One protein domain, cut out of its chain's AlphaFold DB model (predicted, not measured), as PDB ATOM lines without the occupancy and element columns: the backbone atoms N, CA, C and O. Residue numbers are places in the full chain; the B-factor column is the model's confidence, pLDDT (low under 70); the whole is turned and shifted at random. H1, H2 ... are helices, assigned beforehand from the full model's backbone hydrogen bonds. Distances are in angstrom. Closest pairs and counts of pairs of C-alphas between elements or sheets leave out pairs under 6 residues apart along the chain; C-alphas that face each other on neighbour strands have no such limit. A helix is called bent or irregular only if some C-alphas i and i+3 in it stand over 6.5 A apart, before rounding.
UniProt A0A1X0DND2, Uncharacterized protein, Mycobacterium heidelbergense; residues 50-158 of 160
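What this domain is: This is residues 50 to 158 of the 160 residues of an uncharacterized protein of Mycobacterium heidelbergense (UniProt A0A1X0DND2). The long helix H4 runs through most of the length of an elongated helical domain, with H7 crossing it closely near the middle, H1 crossing its first part, and H2 packed on H1 and H7 to complete a cluster of four helices. Beyond the last end of H4 the chain turns a corner into H5 and folds back through the short H6 towards H7, while the turn at residues 86 to 91 and the short H3 lie at the opposite end. The printed part has 109 residues with eight named helices, H1 to H8 in order along the chain, and no named strand; its class is all helix. It is only just compact, close to loose, with a radius of gyration of the C-alphas of 15.3 A, and only just elongated, spanning 53 by 27 by 20 A.

Where its parts are: H1, residues 50 to 62, begins at C-alpha 50 at (31.004, 30.912, -19.192) and is 18.5 A long. H2, residues 69 to 83, is 21.4 A long, and H3 holds residues 92 to 95. H4, residues 99 to 120, is the longest, 31.7 A, from (40.274, 35.348, -13.684) to (55.221, 24.030, -39.292). H5, residues 124 to 133, is 14.8 A long. H6, residues 135 to 138, is irregular, but only just: its first and last C-alphas are 6.7 A apart. H7, residues 142 to 152, is 15.2 A long, and H8, residues 155 to 158, ends at C-alpha 158 at (50.818, 17.317, -8.006).

How they stand to each other: H4 is the hub, touching four other helices. It touches H7 at a steep tilt of 54 degrees, opposite ways, the closest C-alphas being those of Ala 108 and Ala 148, 4.6 A apart. With residues 99 to 106 alone it touches H1 at a steep tilt of 56 degrees, the same way; the closest C-alphas, of Gly 56 and Ala 102, are 5.3 A apart. H2 touches H7 at a shallow tilt of 31 degrees, closest at the C-alphas of Ala 71 and Ala 142, 4.1 A. H1 touches H2 with residues 50 to 53 alone, closest at the C-alphas of Val 53 and Gly 76, 5.9 A. H2 and H4 are near each other. H3 touches H2, closest at the C-alphas of Leu 93 and Leu 82, 4.9 A. H4 and H5 only just touch, only at the corner, about perpendicular at 79 degrees, with the C-alphas of Leu 117 and Leu 127 closest, 7.7 A apart. H4 and H6 only just touch, with 3 pairs of C-alphas within 8 A, the closest being those of Arg 113 and Leu 138, 7.6 A. H8 touches no helix. Every O i to N i+4 pair is within hydrogen-bond range in H1, H2, H4, H5 and H7; H3, H6 and H8 are too short for such a pair.

The domain as a whole: The two C-alphas farthest apart, of Asn 89 and Arg 125, are 53.3 A apart. The printed part has no cut and no long link. The mean pLDDT of the printed part is 92.6, and residues 154 to 158 are under 70.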
ATOM      1  N   GLU A  50      31.356  29.975 -18.124       98.25
ATOM      2  CA  GLU A  50      31.004  30.912 -19.192       98.25
ATOM      3  C   GLU A  50      31.646  32.287 -18.973       98.25
ATOM      4  O   GLU A  50      32.114  32.924 -19.925       98.25
ATOM      5  N   GLU A  51      31.718  32.743 -17.723       98.38
ATOM      6  CA  GLU A  51      32.402  33.984 -17.366       98.38
ATOM      7  C   GLU A  51      33.919  33.863 -17.555       98.38
ATOM      8  O   GLU A  51      34.538  34.781 -18.093       98.38
ATOM      9  N   ILE A  52      34.519  32.710 -17.231       98.31
ATOM     10  CA  ILE A  52      35.932  32.422 -17.524       98.31
ATOM     11  C   ILE A  52      36.209  32.519 -19.029       98.31
ATOM     12  O   ILE A  52      37.171  33.174 -19.444       98.31
ATOM     13  N   VAL A  53      35.347  31.933 -19.868       98.50
ATOM     14  CA  VAL A  53      35.449  32.058 -21.332       98.50
ATOM     15  C   VAL A  53      35.280  33.513 -21.776       98.50
ATOM     16  O   VAL A  53      36.008  33.978 -22.654       98.50
ATOM     17  N   THR A  54      34.362  34.257 -21.163       98.56
ATOM     18  CA  THR A  54      34.122  35.677 -21.471       98.56
ATOM     19  C   THR A  54      35.341  36.539 -21.146       98.56
ATOM     20  O   THR A  54      35.772  37.341 -21.979       98.56
ATOM     21  N   ILE A  55      35.967  36.321 -19.988       98.38
ATOM     22  CA  ILE A  55      37.226  36.967 -19.604       98.38
ATOM     23  C   ILE A  55      38.326  36.599 -20.604       98.38
ATOM     24  O   ILE A  55      39.026  37.485 -21.095       98.38
ATOM     25  N   GLY A  56      38.456  35.318 -20.958       98.06
ATOM     26  CA  GLY A  56      39.423  34.854 -21.952       98.06
ATOM     27  C   GLY A  56      39.253  35.550 -23.307       98.06
ATOM     28  O   GLY A  56      40.228  36.047 -23.869       98.06
ATOM     29  N   ARG A  57      38.016  35.670 -23.807       98.38
ATOM     30  CA  ARG A  57      37.703  36.392 -25.055       98.38
ATOM     31  C   ARG A  57      38.100  37.862 -24.983       98.38
ATOM     32  O   ARG A  57      38.687  38.379 -25.932       98.38
ATOM     33  N   HIS A  58      37.820  38.522 -23.861       98.38
ATOM     34  CA  HIS A  58      38.213  39.915 -23.643       98.38
ATOM     35  C   HIS A  58      39.734  40.093 -23.660       98.38
ATOM     36  O   HIS A  58      40.251  40.990 -24.324       98.38
ATOM     37  N   LEU A  59      40.465  39.209 -22.977       97.94
ATOM     38  CA  LEU A  59      41.929  39.226 -22.953       97.94
ATOM     39  C   LEU A  59      42.527  38.929 -24.333       97.94
ATOM     40  O   LEU A  59      43.435  39.631 -24.768       97.94
ATOM     41  N   ALA A  60      41.987  37.944 -25.051       97.31
ATOM     42  CA  ALA A  60      42.406  37.625 -26.412       97.31
ATOM     43  C   ALA A  60      42.190  38.812 -27.365       97.31
ATOM     44  O   ALA A  60      43.085  39.134 -28.143       97.31
ATOM     45  N   SER A  61      41.047  39.497 -27.259       97.06
ATOM     46  CA  SER A  61      40.737  40.690 -28.054       97.06
ATOM     47  C   SER A  61      41.734  41.828 -27.807       97.06
ATOM     48  O   SER A  61      42.264  42.393 -28.764       97.06
ATOM     49  N   LYS A  62      42.072  42.105 -26.537       96.81
ATOM     50  CA  LYS A  62      43.092  43.107 -26.169       96.81
ATOM     51  C   LYS A  62      44.468  42.819 -26.769       96.81
ATOM     52  O   LYS A  62      45.188  43.746 -27.111       96.81
ATOM     53  N   GLU A  63      44.812  41.545 -26.909       93.00
ATOM     54  CA  GLU A  63      46.082  41.079 -27.478       93.00
ATOM     55  C   GLU A  63      46.001  40.815 -28.997       93.00
ATOM     56  O   GLU A  63      46.921  40.235 -29.580       93.00
ATOM     57  N   HIS A  64      44.891  41.194 -29.647       94.44
ATOM     58  CA  HIS A  64      44.610  40.945 -31.066       94.44
ATOM     59  C   HIS A  64      44.760  39.465 -31.477       94.44
ATOM     60  O   HIS A  64      45.198  39.132 -32.583       94.44
ATOM     61  N   LEU A  65      44.407  38.548 -30.576       95.25
ATOM     62  CA  LEU A  65      44.399  37.113 -30.827       95.25
ATOM     63  C   LEU A  65      43.040  36.689 -31.385       95.25
ATOM     64  O   LEU A  65      42.013  36.816 -30.722       95.25
ATOM     65  N   ILE A  66      43.049  36.104 -32.580       96.44
ATOM     66  CA  ILE A  66      41.885  35.407 -33.127       96.44
ATOM     67  C   ILE A  66      41.938  33.960 -32.645       96.44
ATOM     68  O   ILE A  66      42.947  33.278 -32.836       96.44
ATOM     69  N   VAL A  67      40.869  33.502 -32.003       97.44
ATOM     70  CA  VAL A  67      40.771  32.176 -31.384       97.44
ATOM     71  C   VAL A  67      39.579  31.438 -31.979       97.44
ATOM     72  O   VAL A  67      38.488  32.000 -32.065       97.44
ATOM     73  N   GLU A  68      39.787  30.192 -32.396       96.81
ATOM     74  CA  GLU A  68      38.737  29.350 -32.975       96.81
ATOM     75  C   GLU A  68      37.627  29.035 -31.956       96.81
ATOM     76  O   GLU A  68      37.888  28.872 -30.765       96.81
ATOM     77  N   GLY A  69      36.379  28.889 -32.420       96.38
ATOM     78  CA  GLY A  69      35.231  28.570 -31.558       96.38
ATOM     79  C   GLY A  69      35.448  27.309 -30.712       96.38
ATOM     80  O   GLY A  69      35.308  27.357 -29.492       96.38
ATOM     81  N   ALA A  70      35.924  26.233 -31.344       96.38
ATOM     82  CA  ALA A  70      36.231  24.964 -30.683       96.38
ATOM     83  C   ALA A  70      37.317  25.081 -29.594       96.38
ATOM     84  O   ALA A  70      37.364  24.276 -28.668       96.38
ATOM     85  N   ALA A  71      38.201  26.083 -29.667       97.69
ATOM     86  CA  ALA A  71      39.167  26.336 -28.602       97.69
ATOM     87  C   ALA A  71      38.486  26.919 -27.350       97.69
ATOM     88  O   ALA A  71      38.845  26.556 -26.234       97.69
ATOM     89  N   TRP A  72      37.471  27.772 -27.507       98.19
ATOM     90  CA  TRP A  72      36.717  28.302 -26.366       98.19
ATOM     91  C   TRP A  72      35.896  27.232 -25.649       98.19
ATOM     92  O   TRP A  72      35.809  27.265 -24.425       98.19
ATOM     93  N   GLU A  73      35.347  26.268 -26.388       98.19
ATOM     94  CA  GLU A  73      34.633  25.122 -25.811       98.19
ATOM     95  C   GLU A  73      35.537  24.302 -24.882       98.19
ATOM     96  O   GLU A  73      35.111  23.903 -23.802       98.19
ATOM     97  N   LEU A  74      36.812  24.122 -25.248       98.19
ATOM     98  CA  LEU A  74      37.790  23.433 -24.403       98.19
ATOM     99  C   LEU A  74      38.086  24.190 -23.106       98.19
ATOM    100  O   LEU A  74      38.187  23.566 -22.052       98.19
ATOM    101  N   LEU A  75      38.217  25.520 -23.170       98.19
ATOM    102  CA  LEU A  75      38.402  26.336 -21.969       98.19
ATOM    103  C   LEU A  75      37.172  26.265 -21.058       98.19
ATOM    104  O   LEU A  75      37.328  26.104 -19.852       98.19
ATOM    105  N   GLY A  76      35.966  26.346 -21.627       98.19
ATOM    106  CA  GLY A  76      34.719  26.230 -20.869       98.19
ATOM    107  C   GLY A  76      34.573  24.865 -20.196       98.19
ATOM    108  O   GLY A  76      34.297  24.798 -19.002       98.19
ATOM    109  N   ALA A  77      34.840  23.780 -20.927       98.25
ATOM    110  CA  ALA A  77      34.791  22.424 -20.385       98.25
ATOM    111  C   ALA A  77      35.802  22.215 -19.244       98.25
ATOM    112  O   ALA A  77      35.463  21.626 -18.218       98.25
ATOM    113  N   GLU A  78      37.027  22.726 -19.388       97.69
ATOM    114  CA  GLU A  78      38.026  22.635 -18.321       97.69
ATOM    115  C   GLU A  78      37.659  23.507 -17.117       97.69
ATOM    116  O   GLU A  78      37.795  23.060 -15.982       97.69
ATOM    117  N   ALA A  79      37.152  24.724 -17.330       97.75
ATOM    118  CA  ALA A  79      36.684  25.574 -16.238       97.75
ATOM    119  C   ALA A  79      35.536  24.910 -15.460       97.75
ATOM    120  O   ALA A  79      35.559  24.909 -14.231       97.75
ATOM    121  N   ALA A  80      34.592  24.264 -16.154       98.12
ATOM    122  CA  ALA A  80      33.526  23.480 -15.531       98.12
ATOM    123  C   ALA A  80      34.074  22.287 -14.731       98.12
ATOM    124  O   ALA A  80      33.622  22.027 -13.616       98.12
ATOM    125  N   ARG A  81      35.089  21.589 -15.260       97.25
ATOM    126  CA  ARG A  81      35.769  20.498 -14.546       97.25
ATOM    127  C   ARG A  81      36.488  20.991 -13.289       97.25
ATOM    128  O   ARG A  81      36.421  20.338 -12.259       97.25
ATOM    129  N   LEU A  82      37.189  22.123 -13.354       96.06
ATOM    130  CA  LEU A  82      37.881  22.696 -12.194       96.06
ATOM    131  C   LEU A  82      36.890  23.191 -11.135       96.06
ATOM    132  O   LEU A  82      37.135  23.031  -9.942       96.06
ATOM    133  N   GLN A  83      35.762  23.757 -11.561       95.94
ATOM    134  CA  GLN A  83      34.704  24.199 -10.657       95.94
ATOM    135  C   GLN A  83      33.998  23.021  -9.966       95.94
ATOM    136  O   GLN A  83      33.560  23.153  -8.828       95.94
ATOM    137  N   SER A  84      33.897  21.851 -10.606       96.56
ATOM    138  CA  SER A  84      33.223  20.688 -10.011       96.56
ATOM    139  C   SER A  84      34.052  19.940  -8.963       96.56
ATOM    140  O   SER A  84      33.520  19.052  -8.297       96.56
ATOM    141  N   ILE A  85      35.334  20.279  -8.798       95.00
ATOM    142  CA  ILE A  85      36.240  19.611  -7.859       95.00
ATOM    143  C   ILE A  85      36.395  20.483  -6.605       95.00
ATOM    144  O   ILE A  85      36.997  21.558  -6.697       95.00
ATOM    145  N   PRO A  86      35.899  20.040  -5.433       93.38
ATOM    146  CA  PRO A  86      36.085  20.757  -4.177       93.38
ATOM    147  C   PRO A  86      37.565  20.866  -3.791       93.38
ATOM    148  O   PRO A  86      38.321  19.903  -3.922       93.38
ATOM    149  N   TYR A  87      37.973  22.027  -3.279       89.06
ATOM    150  CA  TYR A  87      39.321  22.273  -2.773       89.06
ATOM    151  C   TYR A  87      39.304  23.343  -1.672       89.06
ATOM    152  O   TYR A  87      38.947  24.500  -1.909       89.06
ATOM    153  N   GLY A  88      39.706  22.973  -0.452       85.75
ATOM    154  CA  GLY A  88      39.616  23.860   0.714       85.75
ATOM    155  C   GLY A  88      38.177  24.338   0.952       85.75
ATOM    156  O   GLY A  88      37.258  23.527   1.004       85.75
ATOM    157  N   ASN A  89      37.986  25.657   1.056       83.31
ATOM    158  CA  ASN A  89      36.668  26.288   1.233       83.31
ATOM    159  C   ASN A  89      35.968  26.643  -0.097       83.31
ATOM    160  O   ASN A  89      34.994  27.393  -0.090       83.31
ATOM    161  N   GLY A  90      36.483  26.167  -1.233       89.25
ATOM    162  CA  GLY A  90      35.957  26.461  -2.566       89.25
ATOM    163  C   GLY A  90      36.214  25.313  -3.536       89.25
ATOM    164  O   GLY A  90      36.061  24.141  -3.190       89.25
ATOM    165  N   THR A  91      36.605  25.653  -4.757       92.94
ATOM    166  CA  THR A  91      36.840  24.713  -5.858       92.94
ATOM    167  C   THR A  91      38.285  24.788  -6.352       92.94
ATOM    168  O   THR A  91      39.028  25.717  -6.019       92.94
ATOM    169  N   LEU A  92      38.708  23.847  -7.200       93.62
ATOM    170  CA  LEU A  92      40.004  23.977  -7.872       93.62
ATOM    171  C   LEU A  92      40.078  25.229  -8.753       93.62
ATOM    172  O   LEU A  92      41.151  25.819  -8.867       93.62
ATOM    173  N   LEU A  93      38.959  25.685  -9.326       94.12
ATOM    174  CA  LEU A  93      38.931  26.941 -10.082       94.12
ATOM    175  C   LEU A  93      39.294  28.150  -9.195       94.12
ATOM    176  O   LEU A  93      39.991  29.065  -9.647       94.12
ATOM    177  N   ASP A  94      38.903  28.121  -7.917       91.44
ATOM    178  CA  ASP A  94      39.271  29.142  -6.928       91.44
ATOM    179  C   ASP A  94      40.742  29.085  -6.550       91.44
ATOM    180  O   ASP A  94      41.413  30.120  -6.521       91.44
ATOM    181  N   ALA A  95      41.258  27.875  -6.328       89.62
ATOM    182  CA  ALA A  95      42.676  27.646  -6.070       89.62
ATOM    183  C   ALA A  95      43.556  28.124  -7.235       89.62
ATOM    184  O   ALA A  95      44.689  28.555  -7.032       89.62
ATOM    185  N   PHE A  96      43.021  28.087  -8.457       91.50
ATOM    186  CA  PHE A  96      43.692  28.554  -9.668       91.50
ATOM    187  C   PHE A  96      43.503  30.065  -9.906       91.50
ATOM    188  O   PHE A  96      43.985  30.618 -10.894       91.50
ATOM    189  N   GLY A  97      42.807  30.762  -9.006       91.44
ATOM    190  CA  GLY A  97      42.666  32.212  -9.035       91.44
ATOM    191  C   GLY A  97      41.649  32.733 -10.053       91.44
ATOM    192  O   GLY A  97      41.730  33.906 -10.423       91.44
ATOM    193  N   ASN A  98      40.701  31.904 -10.511       93.88
ATOM    194  CA  ASN A  98      39.611  32.268 -11.424       93.88
ATOM    195  C   ASN A  98      40.054  33.115 -12.647       93.88
ATOM    196  O   ASN A  98      40.588  32.604 -13.625       93.88
ATOM    197  N   ALA A  99      39.860  34.440 -12.614       94.19
ATOM    198  CA  ALA A  99      40.274  35.348 -13.684       94.19
ATOM    199  C   ALA A  99      41.794  35.310 -13.948       94.19
ATOM    200  O   ALA A  99      42.239  35.605 -15.060       94.19
ATOM    201  N   HIS A 100      42.597  34.950 -12.939       93.94
ATOM    202  CA  HIS A 100      44.025  34.683 -13.108       93.94
ATOM    203  C   HIS A 100      44.254  33.478 -14.024       93.94
ATOM    204  O   HIS A 100      44.960  33.611 -15.019       93.94
ATOM    205  N   TYR A 101      43.544  32.373 -13.791       96.44
ATOM    206  CA  TYR A 101      43.577  31.202 -14.664       96.44
ATOM    207  C   TYR A 101      43.216  31.539 -16.121       96.44
ATOM    208  O   TYR A 101      43.949  31.183 -17.043       96.44
ATOM    209  N   ALA A 102      42.144  32.310 -16.353       96.75
ATOM    210  CA  ALA A 102      41.763  32.750 -17.703       96.75
ATOM    211  C   ALA A 102      42.888  33.538 -18.409       96.75
ATOM    212  O   ALA A 102      43.133  33.374 -19.613       96.75
ATOM    213  N   ARG A 103      43.590  34.392 -17.654       96.62
ATOM    214  CA  ARG A 103      44.750  35.154 -18.133       96.62
ATOM    215  C   ARG A 103      45.925  34.246 -18.464       96.62
ATOM    216  O   ARG A 103      46.501  34.397 -19.542       96.62
ATOM    217  N   ASP A 104      46.243  33.301 -17.593       96.94
ATOM    218  CA  ASP A 104      47.369  32.389 -17.780       96.94
ATOM    219  C   ASP A 104      47.172  31.487 -18.993       96.94
ATOM    220  O   ASP A 104      48.079  31.375 -19.826       96.94
ATOM    221  N   VAL A 105      45.969  30.931 -19.164       97.50
ATOM    222  CA  VAL A 105      45.620  30.135 -20.347       97.50
ATOM    223  C   VAL A 105      45.724  30.979 -21.617       97.50
ATOM    224  O   VAL A 105      46.322  30.547 -22.603       97.50
ATOM    225  N   THR A 106      45.208  32.209 -21.611       96.38
ATOM    226  CA  THR A 106      45.259  33.091 -22.789       96.38
ATOM    227  C   THR A 106      46.707  33.461 -23.147       96.38
ATOM    228  O   THR A 106      47.112  33.381 -24.312       96.38
ATOM    229  N   ALA A 107      47.538  33.782 -22.151       95.44
ATOM    230  CA  ALA A 107      48.967  34.028 -22.344       95.44
ATOM    231  C   ALA A 107      49.698  32.772 -22.856       95.44
ATOM    232  O   ALA A 107      50.580  32.855 -23.722       95.44
ATOM    233  N   ALA A 108      49.324  31.591 -22.361       96.62
ATOM    234  CA  ALA A 108      49.873  30.317 -22.801       96.62
ATOM    235  C   ALA A 108      49.442  29.949 -24.232       96.62
ATOM    236  O   ALA A 108      50.266  29.407 -24.972       96.62
ATOM    237  N   CYS A 109      48.235  30.325 -24.672       96.75
ATOM    238  CA  CYS A 109      47.768  30.147 -26.052       96.75
ATOM    239  C   CYS A 109      48.686  30.856 -27.047       96.75
ATOM    240  O   CYS A 109      49.115  30.258 -28.034       96.75
ATOM    241  N   ARG A 110      49.069  32.108 -26.756       94.19
ATOM    242  CA  ARG A 110      50.020  32.863 -27.587       94.19
ATOM    243  C   ARG A 110      51.338  32.104 -27.755       94.19
ATOM    244  O   ARG A 110      51.834  31.968 -28.874       94.19
ATOM    245  N   ARG A 111      51.885  31.571 -26.656       94.88
ATOM    246  CA  ARG A 111      53.123  30.772 -26.672       94.88
ATOM    247  C   ARG A 111      52.947  29.463 -27.445       94.88
ATOM    248  O   ARG A 111      53.828  29.097 -28.221       94.88
ATOM    249  N   ALA A 112      51.825  28.771 -27.258       96.44
ATOM    250  CA  ALA A 112      51.515  27.523 -27.950       96.44
ATOM    251  C   ALA A 112      51.422  27.724 -29.469       96.44
ATOM    252  O   ALA A 112      52.094  27.003 -30.208       96.44
ATOM    253  N   ARG A 113      50.730  28.778 -29.923       95.88
ATOM    254  CA  ARG A 113      50.662  29.138 -31.344       95.88
ATOM    255  C   ARG A 113      52.035  29.406 -31.935       95.88
ATOM    256  O   ARG A 113      52.342  28.880 -32.998       95.88
ATOM    257  N   ILE A 114      52.866  30.204 -31.262       93.75
ATOM    258  CA  ILE A 114      54.222  30.506 -31.749       93.75
ATOM    259  C   ILE A 114      55.026  29.212 -31.917       93.75
ATOM    260  O   ILE A 114      55.645  29.010 -32.960       93.75
ATOM    261  N   ARG A 115      54.962  28.295 -30.943       94.81
ATOM    262  CA  ARG A 115      55.620  26.982 -31.050       94.81
ATOM    263  C   ARG A 115      55.082  26.152 -32.215       94.81
ATOM    264  O   ARG A 115      55.871  25.527 -32.921       94.81
ATOM    265  N   ARG A 116      53.762  26.139 -32.426       95.12
ATOM    266  CA  ARG A 116      53.127  25.438 -33.552       95.12
ATOM    267  C   ARG A 116      53.583  26.015 -34.892       95.12
ATOM    268  O   ARG A 116      54.015  25.249 -35.747       95.12
ATOM    269  N   LEU A 117      53.552  27.338 -35.054       94.00
ATOM    270  CA  LEU A 117      53.993  28.018 -36.275       94.00
ATOM    271  C   LEU A 117      55.474  27.766 -36.558       94.00
ATOM    272  O   LEU A 117      55.808  27.398 -37.675       94.00
ATOM    273  N   HIS A 118      56.342  27.859 -35.549       93.69
ATOM    274  CA  HIS A 118      57.766  27.551 -35.702       93.69
ATOM    275  C   HIS A 118      58.010  26.095 -36.132       93.69
ATOM    276  O   HIS A 118      58.935  25.812 -36.886       93.69
ATOM    277  N   ARG A 119      57.191  25.146 -35.658       93.62
ATOM    278  CA  ARG A 119      57.292  23.736 -36.063       93.62
ATOM    279  C   ARG A 119      56.857  23.518 -37.515       93.62
ATOM    280  O   ARG A 119      57.473  22.715 -38.204       93.62
ATOM    281  N   LEU A 120      55.788  24.185 -37.947       93.31
ATOM    282  CA  LEU A 120      55.221  24.030 -39.292       93.31
ATOM    283  C   LEU A 120      55.985  24.825 -40.356       93.31
ATOM    284  O   LEU A 120      56.064  24.390 -41.499       93.31
ATOM    285  N   ALA A 121      56.541  25.971 -39.974       92.88
ATOM    286  CA  ALA A 121      57.295  26.873 -40.830       92.88
ATOM    287  C   ALA A 121      58.562  27.362 -40.109       92.88
ATOM    288  O   ALA A 121      58.590  28.478 -39.580       92.88
ATOM    289  N   PRO A 122      59.628  26.540 -40.067       91.06
ATOM    290  CA  PRO A 122      60.882  26.916 -39.417       91.06
ATOM    291  C   PRO A 122      61.584  28.093 -40.103       91.06
ATOM    292  O   PRO A 122      62.383  28.785 -39.470       91.06
ATOM    293  N   ARG A 123      61.325  28.323 -41.399       92.25
ATOM    294  CA  ARG A 123      61.892  29.442 -42.162       92.25
ATOM    295  C   ARG A 123      60.804  30.456 -42.536       92.25
ATOM    296  O   ARG A 123      59.676  30.056 -42.817       92.25
ATOM    297  N   PRO A 124      61.137  31.759 -42.660       87.50
ATOM    298  CA  PRO A 124      60.164  32.789 -43.043       87.50
ATOM    299  C   PRO A 124      59.404  32.495 -44.347       87.50
ATOM    300  O   PRO A 124      58.199  32.719 -44.420       87.50
ATOM    301  N   ARG A 125      60.081  31.921 -45.353       90.44
ATOM    302  CA  ARG A 125      59.462  31.552 -46.640       90.44
ATOM    303  C   ARG A 125      58.379  30.480 -46.500       90.44
ATOM    304  O   ARG A 125      57.385  30.526 -47.219       90.44
ATOM    305  N   ASP A 126      58.550  29.550 -45.563       90.81
ATOM    306  CA  ASP A 126      57.583  28.479 -45.316       90.81
ATOM    307  C   ASP A 126      56.284  29.075 -44.752       90.81
ATOM    308  O   ASP A 126      55.185  28.679 -45.138       90.81
ATOM    309  N   LEU A 127      56.404  30.091 -43.888       88.31
ATOM    310  CA  LEU A 127      55.253  30.784 -43.312       88.31
ATOM    311  C   LEU A 127      54.486  31.570 -44.378       88.31
ATOM    312  O   LEU A 127      53.261  31.498 -44.416       88.31
ATOM    313  N   GLU A 128      55.185  32.282 -45.265       89.25
ATOM    314  CA  GLU A 128      54.549  32.977 -46.391       89.25
ATOM    315  C   GLU A 128      53.758  32.013 -47.278       89.25
ATOM    316  O   GLU A 128      52.635  32.319 -47.683       89.25
ATOM    317  N   GLN A 129      54.318  30.834 -47.561       90.12
ATOM    318  CA  GLN A 129      53.634  29.814 -48.345       90.12
ATOM    319  C   GLN A 129      52.386  29.293 -47.623       90.12
ATOM    320  O   GLN A 129      51.320  29.223 -48.235       90.12
ATOM    321  N   LEU A 130      52.481  29.004 -46.321       90.06
ATOM    322  CA  LEU A 130      51.330  28.575 -45.521       90.06
ATOM    323  C   LEU A 130      50.225  29.634 -45.476       90.06
ATOM    324  O   LEU A 130      49.056  29.282 -45.596       90.06
ATOM    325  N   LEU A 131      50.573  30.917 -45.359       90.81
ATOM    326  CA  LEU A 131      49.597  32.010 -45.328       90.81
ATOM    327  C   LEU A 131      48.833  32.164 -46.645       90.81
ATOM    328  O   LEU A 131      47.659  32.531 -46.623       90.81
ATOM    329  N   ARG A 132      49.467  31.859 -47.785       90.62
ATOM    330  CA  ARG A 132      48.796  31.870 -49.097       90.62
ATOM    331  C   ARG A 132      47.774  30.744 -49.232       90.62
ATOM    332  O   ARG A 132      46.771  30.922 -49.912       90.62
ATOM    333  N   THR A 133      48.033  29.596 -48.611       90.94
ATOM    334  CA  THR A 133      47.153  28.420 -48.691       90.94
ATOM    335  C   THR A 133      46.086  28.409 -47.596       90.94
ATOM    336  O   THR A 133      44.979  27.936 -47.828       90.94
ATOM    337  N   ASN A 134      46.399  28.918 -46.403       89.81
ATOM    338  CA  ASN A 134      45.497  28.936 -45.259       89.81
ATOM    339  C   ASN A 134      45.767  30.151 -44.359       89.81
ATOM    340  O   ASN A 134      46.651  30.131 -43.499       89.81
ATOM    341  N   SER A 135      44.948  31.192 -44.498       84.75
ATOM    342  CA  SER A 135      45.033  32.401 -43.670       84.75
ATOM    343  C   SER A 135      44.696  32.152 -42.193       84.75
ATOM    344  O   SER A 135      45.209  32.852 -41.318       84.75
ATOM    345  N   HIS A 136      43.909  31.117 -41.878       90.25
ATOM    346  CA  HIS A 136      43.537  30.760 -40.505       90.25
ATOM    347  C   HIS A 136      44.671  30.102 -39.714       90.25
ATOM    348  O   HIS A 136      44.537  29.894 -38.511       90.25
ATOM    349  N   ILE A 137      45.824  29.823 -40.333       91.12
ATOM    350  CA  ILE A 137      46.979  29.232 -39.641       91.12
ATOM    351  C   ILE A 137      47.476  30.094 -38.461       91.12
ATOM    352  O   ILE A 137      48.065  29.571 -37.515       91.12
ATOM    353  N   LEU A 138      47.197  31.406 -38.486       92.06
ATOM    354  CA  LEU A 138      47.526  32.359 -37.419       92.06
ATOM    355  C   LEU A 138      46.520  32.371 -36.254       92.06
ATOM    356  O   LEU A 138      46.791  32.985 -35.214       92.06
ATOM    357  N   HIS A 139      45.364  31.726 -36.406       96.12
ATOM    358  CA  HIS A 139      44.373  31.634 -35.339       96.12
ATOM    359  C   HIS A 139      44.873  30.685 -34.249       96.12
ATOM    360  O   HIS A 139      45.556  29.702 -34.535       96.12
ATOM    361  N   ILE A 140      44.539  30.963 -32.989       97.62
ATOM    362  CA  ILE A 140      44.724  30.006 -31.896       97.62
ATOM    363  C   ILE A 140      43.784  28.830 -32.153       97.62
ATOM    364  O   ILE A 140      42.563  29.005 -32.155       97.62
ATOM    365  N   SER A 141      44.362  27.648 -32.357       96.75
ATOM    366  CA  SER A 141      43.581  26.438 -32.601       96.75
ATOM    367  C   SER A 141      43.183  25.733 -31.315       96.75
ATOM    368  O   SER A 141      43.760  25.961 -30.247       96.75
ATOM    369  N   ALA A 142      42.259  24.780 -31.430       97.31
ATOM    370  CA  ALA A 142      41.950  23.851 -30.343       97.31
ATOM    371  C   ALA A 142      43.209  23.139 -29.804       97.31
ATOM    372  O   ALA A 142      43.344  22.925 -28.600       97.31
ATOM    373  N   GLY A 143      44.171  22.811 -30.675       97.06
ATOM    374  CA  GLY A 143      45.445  22.214 -30.270       97.06
ATOM    375  C   GLY A 143      46.304  23.159 -29.427       97.06
ATOM    376  O   GLY A 143      46.890  22.728 -28.436       97.06
ATOM    377  N   ASP A 144      46.362  24.446 -29.774       97.88
ATOM    378  CA  ASP A 144      47.086  25.440 -28.973       97.88
ATOM    379  C   ASP A 144      46.443  25.621 -27.595       97.88
ATOM    380  O   ASP A 144      47.160  25.663 -26.596       97.88
ATOM    381  N   MET A 145      45.108  25.658 -27.537       98.06
ATOM    382  CA  MET A 145      44.360  25.760 -26.283       98.06
ATOM    383  C   MET A 145      44.605  24.559 -25.366       98.06
ATOM    384  O   MET A 145      44.862  24.750 -24.183       98.06
ATOM    385  N   LYS A 146      44.613  23.325 -25.892       97.31
ATOM    386  CA  LYS A 146      44.936  22.129 -25.088       97.31
ATOM    387  C   LYS A 146      46.312  22.239 -24.433       97.31
ATOM    388  O   LYS A 146      46.450  21.992 -23.240       97.31
ATOM    389  N   HIS A 147      47.324  22.652 -25.198       96.62
ATOM    390  CA  HIS A 147      48.665  22.868 -24.650       96.62
ATOM    391  C   HIS A 147      48.709  24.032 -23.655       96.62
ATOM    392  O   HIS A 147      49.512  24.007 -22.727       96.62
ATOM    393  N   ALA A 148      47.898  25.067 -23.869       97.06
ATOM    394  CA  ALA A 148      47.825  26.224 -22.993       97.06
ATOM    395  C   ALA A 148      47.201  25.886 -21.639       97.06
ATOM    396  O   ALA A 148      47.782  26.237 -20.619       97.06
ATOM    397  N   ILE A 149      46.083  25.156 -21.644       96.62
ATOM    398  CA  ILE A 149      45.421  24.623 -20.448       96.62
ATOM    399  C   ILE A 149      46.405  23.773 -19.644       96.62
ATOM    400  O   ILE A 149      46.663  24.084 -18.488       96.62
ATOM    401  N   ALA A 150      47.043  22.787 -20.284       94.00
ATOM    402  CA  ALA A 150      48.016  21.910 -19.629       94.00
ATOM    403  C   ALA A 150      49.215  22.667 -19.024       94.00
ATOM    404  O   ALA A 150      49.789  22.243 -18.027       94.00
ATOM    405  N   ALA A 151      49.617  23.785 -19.636       92.88
ATOM    406  CA  ALA A 151      50.718  24.614 -19.150       92.88
ATOM    407  C   ALA A 151      50.299  25.635 -18.078       92.88
ATOM    408  O   ALA A 151      51.174  26.222 -17.445       92.88
ATOM    409  N   ALA A 152      48.998  25.893 -17.924       91.12
ATOM    410  CA  ALA A 152      48.445  26.851 -16.971       91.12
ATOM    411  C   ALA A 152      47.989  26.189 -15.661       91.12
ATOM    412  O   ALA A 152      47.550  26.895 -14.759       91.12
ATOM    413  N   HIS A 153      48.101  24.860 -15.530       81.50
ATOM    414  CA  HIS A 153      47.917  24.174 -14.249       81.50
ATOM    415  C   HIS A 153      49.056  24.573 -13.287       81.50
ATOM    416  O   HIS A 153      50.214  24.236 -13.551       81.50
ATOM    417  N   PRO A 154      48.780  25.280 -12.174       63.06
ATOM    418  CA  PRO A 154      49.793  25.531 -11.156       63.06
ATOM    419  C   PRO A 154      50.267  24.210 -10.531       63.06
ATOM    420  O   PRO A 154      49.528  23.225 -10.477       63.06
ATOM    421  N   ALA A 155      51.489  24.205  -9.987       57.53
ATOM    422  CA  ALA A 155      52.130  23.035  -9.365       57.53
ATOM    423  C   ALA A 155      51.337  22.398  -8.198       57.53
ATOM    424  O   ALA A 155      51.679  21.315  -7.729       57.53
ATOM    425  N   ILE A 156      50.258  23.047  -7.756       55.41
ATOM    426  CA  ILE A 156      49.307  22.566  -6.749       55.41
ATOM    427  C   ILE A 156      48.646  21.242  -7.189       55.41
ATOM    428  O   ILE A 156      48.299  20.421  -6.346       55.41
ATOM    429  N   ALA A 157      48.548  20.972  -8.497       46.16
ATOM    430  CA  ALA A 157      47.940  19.750  -9.035       46.16
ATOM    431  C   ALA A 157      48.767  18.454  -8.846       46.16
ATOM    432  O   ALA A 157      48.324  17.398  -9.285       46.16
ATOM    433  N   VAL A 158      49.951  18.502  -8.218       39.91
ATOM    434  CA  VAL A 158      50.818  17.317  -8.006       39.91
ATOM    435  C   VAL A 158      50.552  16.613  -6.661       39.91
ATOM    436  O   VAL A 158      51.145  15.576  -6.385       39.91
TER     437      VAL A 158